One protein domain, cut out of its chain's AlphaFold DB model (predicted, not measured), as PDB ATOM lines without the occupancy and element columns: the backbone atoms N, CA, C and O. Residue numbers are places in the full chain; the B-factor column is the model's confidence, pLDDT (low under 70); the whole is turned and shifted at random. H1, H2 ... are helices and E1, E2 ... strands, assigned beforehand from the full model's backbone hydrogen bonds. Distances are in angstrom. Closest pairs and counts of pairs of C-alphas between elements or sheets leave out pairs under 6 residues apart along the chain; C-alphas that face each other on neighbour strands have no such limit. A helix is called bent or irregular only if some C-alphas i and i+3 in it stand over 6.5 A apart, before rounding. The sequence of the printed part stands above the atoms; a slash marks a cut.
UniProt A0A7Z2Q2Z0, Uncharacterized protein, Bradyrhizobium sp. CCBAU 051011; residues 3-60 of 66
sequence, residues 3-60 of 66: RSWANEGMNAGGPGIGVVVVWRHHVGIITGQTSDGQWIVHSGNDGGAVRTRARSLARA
ATOM      1  N   ARG A   3      -9.714  37.913 -15.315       96.88
ATOM      2  CA  ARG A   3     -10.988  37.333 -14.851       96.88
ATOM      3  C   ARG A   3     -11.573  36.215 -15.724       96.88
ATOM      4  O   ARG A   3     -12.360  35.437 -15.202       96.88
ATOM      5  N   SER A   4     -11.251  36.138 -17.022       97.38
ATOM      6  CA  SER A   4     -11.800  35.075 -17.883       97.38
ATOM      7  C   SER A   4     -11.285  33.696 -17.477       97.38
ATOM      8  O   SER A   4     -12.017  32.723 -17.608       97.38
ATOM      9  N   TRP A   5     -10.096  33.633 -16.867       97.75
ATOM     10  CA  TRP A   5      -9.526  32.402 -16.319       97.75
ATOM     11  C   TRP A   5     -10.397  31.751 -15.240       97.75
ATOM     12  O   TRP A   5     -10.246  30.564 -14.984       97.75
ATOM     13  N   ALA A   6     -11.333  32.480 -14.621       97.81
ATOM     14  CA  ALA A   6     -12.253  31.914 -13.634       97.81
ATOM     15  C   ALA A   6     -13.183  30.828 -14.213       97.81
ATOM     16  O   ALA A   6     -13.710  30.020 -13.447       97.81
ATOM     17  N   ASN A   7     -13.361  30.799 -15.537       97.44
ATOM     18  CA  ASN A   7     -14.202  29.827 -16.235       97.44
ATOM     19  C   ASN A   7     -13.406  28.657 -16.836       97.44
ATOM     20  O   ASN A   7     -14.012  27.716 -17.332       97.44
ATOM     21  N   GLU A   8     -12.075  28.703 -16.786       97.56
ATOM     22  CA  GLU A   8     -11.212  27.696 -17.408       97.56
ATOM     23  C   GLU A   8     -11.068  26.456 -16.522       97.56
ATOM     24  O   GLU A   8     -11.071  26.547 -15.288       97.56
ATOM     25  N   GLY A   9     -10.929  25.287 -17.146       96.81
ATOM     26  CA  GLY A   9     -10.748  24.015 -16.446       96.81
ATOM     27  C   GLY A   9     -11.855  23.720 -15.427       96.81
ATOM     28  O   GLY A   9     -13.024  24.047 -15.635       96.81
ATOM     29  N   MET A  10     -11.491  23.135 -14.286       97.81
ATOM     30  CA  MET A  10     -12.417  22.744 -13.214       97.81
ATOM     31  C   MET A  10     -12.205  23.555 -11.931       97.81
ATOM     32  O   MET A  10     -11.106  24.039 -11.654       97.81
ATOM     33  N   ASN A  11     -13.258  23.691 -11.117       97.62
ATOM     34  CA  ASN A  11     -13.149  24.314  -9.795       97.62
ATOM     35  C   ASN A  11     -12.201  23.483  -8.914       97.62
ATOM     36  O   ASN A  11     -12.398  22.282  -8.749       97.62
ATOM     37  N   ALA A  12     -11.173  24.117  -8.347       98.12
ATOM     38  CA  ALA A  12     -10.184  23.432  -7.521       98.12
ATOM     39  C   ALA A  12     -10.640  23.188  -6.069       98.12
ATOM     40  O   ALA A  12      -9.963  22.455  -5.346       98.12
ATOM     41  N   GLY A  13     -11.744  23.803  -5.633       97.44
ATOM     42  CA  GLY A  13     -12.251  23.746  -4.256       97.44
ATOM     43  C   GLY A  13     -11.531  24.684  -3.280       97.44
ATOM     44  O   GLY A  13     -12.064  24.978  -2.216       97.44
ATOM     45  N   GLY A  14     -10.356  25.203  -3.645       97.56
ATOM     46  CA  GLY A  14      -9.570  26.108  -2.813       97.56
ATOM     47  C   GLY A  14      -8.125  26.253  -3.297       97.56
ATOM     48  O   GLY A  14      -7.786  25.755  -4.375       97.56
ATOM     49  N   PRO A  15      -7.271  26.945  -2.523       98.06
ATOM     50  CA  PRO A  15      -5.854  27.077  -2.831       98.06
ATOM     51  C   PRO A  15      -5.097  25.757  -2.640       98.06
ATOM     52  O   PRO A  15      -5.421  24.954  -1.768       98.06
ATOM     53  N   GLY A  16      -4.056  25.556  -3.442       98.00
ATOM     54  CA  GLY A  16      -3.157  24.409  -3.353       98.00
ATOM     55  C   GLY A  16      -2.061  24.492  -4.409       98.00
ATOM     56  O   GLY A  16      -2.197  25.224  -5.385       98.00
ATOM     57  N   ILE A  17      -0.965  23.758  -4.229       98.25
ATOM     58  CA  ILE A  17       0.121  23.722  -5.221       98.25
ATOM     59  C   ILE A  17      -0.425  23.209  -6.563       98.25
ATOM     60  O   ILE A  17      -1.199  22.254  -6.603       98.25
ATOM     61  N   GLY A  18      -0.055  23.879  -7.655       98.00
ATOM     62  CA  GLY A  18      -0.548  23.614  -9.008       98.00
ATOM     63  C   GLY A  18      -1.892  24.274  -9.333       98.00
ATOM     64  O   GLY A  18      -2.318  24.256 -10.482       98.00
ATOM     65  N   VAL A  19      -2.566  24.890  -8.356       98.62
ATOM     66  CA  VAL A  19      -3.842  25.576  -8.586       98.62
ATOM     67  C   VAL A  19      -3.605  26.958  -9.181       98.62
ATOM     68  O   VAL A  19      -2.807  27.751  -8.673       98.62
ATOM     69  N   VAL A  20      -4.365  27.279 -10.226       98.62
ATOM     70  CA  VAL A  20      -4.447  28.627 -10.783       98.62
ATOM     71  C   VAL A  20      -5.346  29.474  -9.890       98.62
ATOM     72  O   VAL A  20      -6.538  29.202  -9.740       98.62
ATOM     73  N   VAL A  21      -4.785  30.523  -9.299       98.69
ATOM     74  CA  VAL A  21      -5.528  31.540  -8.553       98.69
ATOM     75  C   VAL A  21      -5.846  32.724  -9.460       98.69
ATOM     76  O   VAL A  21      -4.980  33.259 -10.158       98.69
ATOM     77  N   VAL A  22      -7.108  33.148  -9.434       98.56
ATOM     78  CA  VAL A  22      -7.623  34.218 -10.290       98.56
ATOM     79  C   VAL A  22      -8.104  35.380  -9.431       98.56
ATOM     80  O   VAL A  22      -8.952  35.217  -8.557       98.56
ATOM     81  N   TRP A  23      -7.618  36.578  -9.733       98.44
ATOM     82  CA  TRP A  23      -8.163  37.854  -9.272       98.44
ATOM     83  C   TRP A  23      -8.840  38.573 -10.441       98.44
ATOM     84  O   TRP A  23      -8.600  38.264 -11.609       98.44
ATOM     85  N   ARG A  24      -9.647  39.604 -10.155       97.69
ATOM     86  CA  ARG A  24     -10.310  40.401 -11.209       97.69
ATOM     87  C   ARG A  24      -9.345  40.893 -12.299       97.69
ATOM     88  O   ARG A  24      -9.709  40.894 -13.476       97.69
ATOM     89  N   HIS A  25      -8.128  41.282 -11.911       96.38
ATOM     90  CA  HIS A  25      -7.131  41.900 -12.795       96.38
ATOM     91  C   HIS A  25      -5.773  41.182 -12.814       96.38
ATOM     92  O   HIS A  25      -4.850  41.674 -13.450       96.38
ATOM     93  N   HIS A  26      -5.643  40.026 -12.157       97.69
ATOM     94  CA  HIS A  26      -4.389  39.267 -12.115       97.69
ATOM     95  C   HIS A  26      -4.653  37.764 -12.104       97.69
ATOM     96  O   HIS A  26      -5.708  37.332 -11.649       97.69
ATOM     97  N   VAL A  27      -3.705  36.965 -12.576       98.31
ATOM     98  CA  VAL A  27      -3.769  35.498 -12.536       98.31
ATOM     99  C   VAL A  27      -2.378  34.942 -12.260       98.31
ATOM    100  O   VAL A  27      -1.378  35.548 -12.646       98.31
ATOM    101  N   GLY A  28      -2.302  33.818 -11.559       98.25
ATOM    102  CA  GLY A  28      -1.046  33.128 -11.289       98.25
ATOM    103  C   GLY A  28      -1.271  31.683 -10.884       98.25
ATOM    104  O   GLY A  28      -2.400  31.284 -10.612       98.25
ATOM    105  N   ILE A  29      -0.191  30.912 -10.813       98.69
ATOM    106  CA  ILE A  29      -0.206  29.536 -10.317       98.69
ATOM    107  C   ILE A  29       0.445  29.480  -8.938       98.69
ATOM    108  O   ILE A  29       1.504  30.069  -8.707       98.69
ATOM    109  N   ILE A  30      -0.202  28.797  -8.001       98.75
ATOM    110  CA  ILE A  30       0.359  28.541  -6.678       98.75
ATOM    111  C   ILE A  30       1.435  27.465  -6.834       98.75
ATOM    112  O   ILE A  30       1.176  26.381  -7.348       98.75
ATOM    113  N   THR A  31       2.651  27.763  -6.395       98.75
ATOM    114  CA  THR A  31       3.824  26.881  -6.556       98.75
ATOM    115  C   THR A  31       4.339  26.328  -5.237       98.75
ATOM    116  O   THR A  31       5.109  25.376  -5.227       98.75
ATOM    117  N   GLY A  32       3.894  26.889  -4.117       98.44
ATOM    118  CA  GLY A  32       4.325  26.464  -2.797       98.44
ATOM    119  C   GLY A  32       3.641  27.256  -1.700       98.44
ATOM    120  O   GLY A  32       2.807  28.129  -1.961       98.44
ATOM    121  N   GLN A  33       4.036  26.963  -0.471       98.06
ATOM    122  CA  GLN A  33       3.652  27.706   0.717       98.06
ATOM    123  C   GLN A  33       4.911  27.922   1.559       98.06
ATOM    124  O   GLN A  33       5.760  27.034   1.645       98.06
ATOM    125  N   THR A  34       5.072  29.113   2.118       96.75
ATOM    126  CA  THR A  34       6.137  29.404   3.077       96.75
ATOM    127  C   THR A  34       5.868  28.679   4.400       96.75
ATOM    128  O   THR A  34       4.746  28.238   4.663       96.75
ATOM    129  N   SER A  35       6.882  28.562   5.259       95.69
ATOM    130  CA  SER A  35       6.750  27.905   6.569       95.69
ATOM    131  C   SER A  35       5.748  28.592   7.507       95.69
ATOM    132  O   SER A  35       5.178  27.933   8.370       95.69
ATOM    133  N   ASP A  36       5.503  29.891   7.325       94.88
ATOM    134  CA  ASP A  36       4.497  30.689   8.038       94.88
ATOM    135  C   ASP A  36       3.113  30.687   7.353       94.88
ATOM    136  O   ASP A  36       2.209  31.410   7.766       94.88
ATOM    137  N   GLY A  37       2.915  29.864   6.315       95.06
ATOM    138  CA  GLY A  37       1.604  29.618   5.708       95.06
ATOM    139  C   GLY A  37       1.220  30.556   4.557       95.06
ATOM    140  O   GLY A  37       0.103  30.458   4.037       95.06
ATOM    141  N   GLN A  38       2.110  31.443   4.105       97.25
ATOM    142  CA  GLN A  38       1.835  32.310   2.957       97.25
ATOM    143  C   GLN A  38       1.976  31.551   1.639       97.25
ATOM    144  O   GLN A  38       2.944  30.834   1.400       97.25
ATOM    145  N   TRP A  39       1.022  31.739   0.732       98.38
ATOM    146  CA  TRP A  39       1.059  31.093  -0.576       98.38
ATOM    147  C   TRP A  39       2.069  31.765  -1.505       98.38
ATOM    148  O   TRP A  39       2.057  32.984  -1.681       98.38
ATOM    149  N   ILE A  40       2.916  30.956  -2.140       98.62
ATOM    150  CA  ILE A  40       3.873  31.394  -3.153       98.62
ATOM    151  C   ILE A  40       3.207  31.279  -4.517       98.62
ATOM    152  O   ILE A  40       2.780  30.200  -4.932       98.62
ATOM    153  N   VAL A  41       3.141  32.395  -5.235       98.62
ATOM    154  CA  VAL A  41       2.497  32.482  -6.544       98.62
ATOM    155  C   VAL A  41       3.537  32.830  -7.594       98.62
ATOM    156  O   VAL A  41       4.275  33.805  -7.443       98.62
ATOM    157  N   HIS A  42       3.568  32.045  -8.667       98.75
ATOM    158  CA  HIS A  42       4.279  32.374  -9.892       98.75
ATOM    159  C   HIS A  42       3.316  33.064 -10.861       98.75
ATOM    160  O   HIS A  42       2.244  32.535 -11.166       98.75
ATOM    161  N   SER A  43       3.655  34.270 -11.316       97.88
ATOM    162  CA  SER A  43       2.806  35.016 -12.249       97.88
ATOM    163  C   SER A  43       3.565  36.063 -13.058       97.88
ATOM    164  O   SER A  43       4.573  36.607 -12.605       97.88
ATOM    165  N   GLY A  44       3.052  36.352 -14.255       96.38
ATOM    166  CA  GLY A  44       3.525  37.432 -15.120       96.38
ATOM    167  C   GLY A  44       2.873  38.775 -14.797       96.38
ATOM    168  O   GLY A  44       1.820  38.824 -14.163       96.38
ATOM    169  N   ASN A  45       3.507  39.866 -15.241       93.56
ATOM    170  CA  ASN A  45       3.109  41.251 -14.953       93.56
ATOM    171  C   ASN A  45       2.840  41.522 -13.457       93.56
ATOM    172  O   ASN A  45       2.085  42.420 -13.086       93.56
ATOM    173  N   ASP A  46       3.462  40.745 -12.571       94.00
ATOM    174  CA  ASP A  46       3.514  41.068 -11.157       94.00
ATOM    175  C   ASP A  46       4.448  42.264 -11.038       94.00
ATOM    176  O   ASP A  46       5.657  42.076 -11.068       94.00
ATOM    177  N   GLY A  47       3.902  43.483 -10.999       92.19
ATOM    178  CA  GLY A  47       4.676  44.727 -10.976       92.19
ATOM    179  C   GLY A  47       5.617  44.867 -12.177       92.19
ATOM    180  O   GLY A  47       6.797  45.156 -11.979       92.19
ATOM    181  N   GLY A  48       5.123  44.573 -13.386       95.25
ATOM    182  CA  GLY A  48       5.875  44.699 -14.640       95.25
ATOM    183  C   GLY A  48       6.859  43.565 -14.941       95.25
ATOM    184  O   GLY A  48       7.584  43.647 -15.926       95.25
ATOM    185  N   ALA A  49       6.899  42.507 -14.124       96.44
ATOM    186  CA  ALA A  49       7.826  41.390 -14.304       96.44
ATOM    187  C   ALA A  49       7.157  40.032 -14.059       96.44
ATOM    188  O   ALA A  49       6.061  39.944 -13.499       96.44
ATOM    189  N   VAL A  50       7.836  38.959 -14.462       98.06
ATOM    190  CA  VAL A  50       7.527  37.604 -13.995       98.06
ATOM    191  C   VAL A  50       8.161  37.423 -12.619       98.06
ATOM    192  O   VAL A  50       9.352  37.680 -12.450       98.06
ATOM    193  N   ARG A  51       7.370  37.018 -11.621       98.38
ATOM    194  CA  ARG A  51       7.840  36.821 -10.242       98.38
ATOM    195  C   ARG A  51       7.268  35.543  -9.642       98.38
ATOM    196  O   ARG A  51       6.130  35.177  -9.928       98.38
ATOM    197  N   THR A  52       8.055  34.928  -8.763       98.50
ATOM    198  CA  THR A  52       7.643  33.856  -7.851       98.50
ATOM    199  C   THR A  52       7.853  34.360  -6.432       98.50
ATOM    200  O   THR A  52       8.994  34.545  -6.017       98.50
ATOM    201  N   ARG A  53       6.777  34.656  -5.701       97.94
ATOM    202  CA  ARG A  53       6.881  35.192  -4.334       97.94
ATOM    203  C   ARG A  53       5.630  34.935  -3.512       97.94
ATOM    204  O   ARG A  53       4.571  34.643  -4.068       97.94
ATOM    205  N   ALA A  54       5.758  35.093  -2.198       97.75
ATOM    206  CA  ALA A  54       4.616  35.109  -1.300       97.75
ATOM    207  C   ALA A  54       3.628  36.212  -1.709       97.75
ATOM    208  O   ALA A  54       4.017  37.347  -2.009       97.75
ATOM    209  N   ARG A  55       2.342  35.866  -1.760       96.88
ATOM    210  CA  ARG A  55       1.278  36.784  -2.156       96.88
ATOM    211  C   ARG A  55      -0.022  36.443  -1.439       96.88
ATOM    212  O   ARG A  55      -0.412  35.285  -1.331       96.88
ATOM    213  N   SER A  56      -0.733  37.481  -1.008       96.00
ATOM    214  CA  SER A  56      -2.066  37.321  -0.430       96.00
ATOM    215  C   SER A  56      -3.060  36.799  -1.466       96.00
ATOM    216  O   SER A  56      -3.173  37.354  -2.560       96.00
ATOM    217  N   LEU A  57      -3.827  35.775  -1.091       97.75
ATOM    218  CA  LEU A  57      -4.950  35.261  -1.881       97.75
ATOM    219  C   LEU A  57      -6.265  35.999  -1.593       97.75
ATOM    220  O   LEU A  57      -7.314  35.630  -2.120       97.75
ATOM    221  N   ALA A  58      -6.231  37.047  -0.764       96.88
ATOM    222  CA  ALA A  58      -7.408  37.849  -0.476       96.88
ATOM    223  C   ALA A  58      -8.044  38.363  -1.774       96.88
ATOM    224  O   ALA A  58      -7.356  38.809  -2.698       96.88
ATOM    225  N   ARG A  59      -9.381  38.312  -1.823       97.25
ATOM    226  CA  ARG A  59     -10.196  38.747  -2.972       97.25
ATOM    227  C   ARG A  59      -9.927  37.967  -4.267       97.25
ATOM    228  O   ARG A  59     -10.302  38.443  -5.342       97.25
ATOM    229  N   ALA A  60      -9.301  36.790  -4.184       98.19
ATOM    230  CA  ALA A  60      -9.354  35.827  -5.273       98.19
ATOM    231  C   ALA A  60     -10.825  35.516  -5.583       98.19
ATOM    232  O   ALA A  60     -11.645  35.352  -4.680       98.19
TER     233      ALA A  60
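This is residues 3 to 60 of the 66 residues of an uncharacterized protein of Bradyrhizobium sp. CCBAU 051011 (UniProt A0A7Z2Q2Z0). A single strongly twisted sheet of four strands, E1 to E4, zigzags through the domain, with a one-turn helix, H1, at its E1 edge. A long loop, residues 8 to 19, joins H1 to E1, and after E4 the last residues, 55 to 60, fold back toward the E1 side. The printed part has 58 residues with one named helix followed by four named strands; the class is mostly strand, and the sheet's order is E1 - E2 - E3 - E4, all antiparallel. The whole is compact, with a radius of gyration of the C-alphas of 10.9 A, and rounded, spanning 30 by 28 by 18 A.

H1, residues 3 to 7, is on the sheet but only grazes it; its closest C-alphas to E1, residues 20 to 22, are those of Ala 6 and Val 22, 6.2 A apart. H1 has 0 of 1 O i to N i+4 pairs within hydrogen-bond range, but 2 of 2 O i to N i+3 pairs. E1 and E2, residues 27 to 33, form a hairpin, with N 21 and O 28 at 2.8 A. E2 and E3, residues 39 to 46, form a hairpin, with N 31 and O 40 at 2.8 A. The pairing is staggered: E2 pairs with E1 over residues 27 to 29 and with E3 over residues 29 to 33. E3 bends by 71 degrees at residue 43. E3 and E4, residues 49 to 54, form a hairpin at 165 degrees between their directions, with N 41 and O 53 at 2.9 A. The four strands make a meander, each the antiparallel neighbour of the one before. The edge strands E1 and E4 are apart, and the strands' lines turn by 80 degrees from edge to edge.

H1, Arg 3 to Asn 7, begins with C-alpha 3 at (-10.988, 37.333, -14.851); it is neither bent nor irregular, but only just: C-alphas 4 and 7 are 6.0 A apart. E1 runs from Val 20 to Val 22, and E2 from Val 27, with C-alpha at (-3.769, 35.498, -12.536), to Gln 33, 17.1 A. E3, Trp 39 to Asp 46, has the most residues, 8, and measures 14.7 A. E4, Ala 49 to Ala 54, measures 14.8 A and ends with C-alpha 54 at (4.616, 35.109, -1.300).

The C-alphas farthest apart are those of Ser 4 and Ser 35, at 31.5 A, while those of Arg 3 and Ala 60 are 9.8 A apart. The link from H1 to E1 is long, with 12 residues; the other three are tight. The printed part has no cut, its mean pLDDT is 97.4, and no printed residue is under 70.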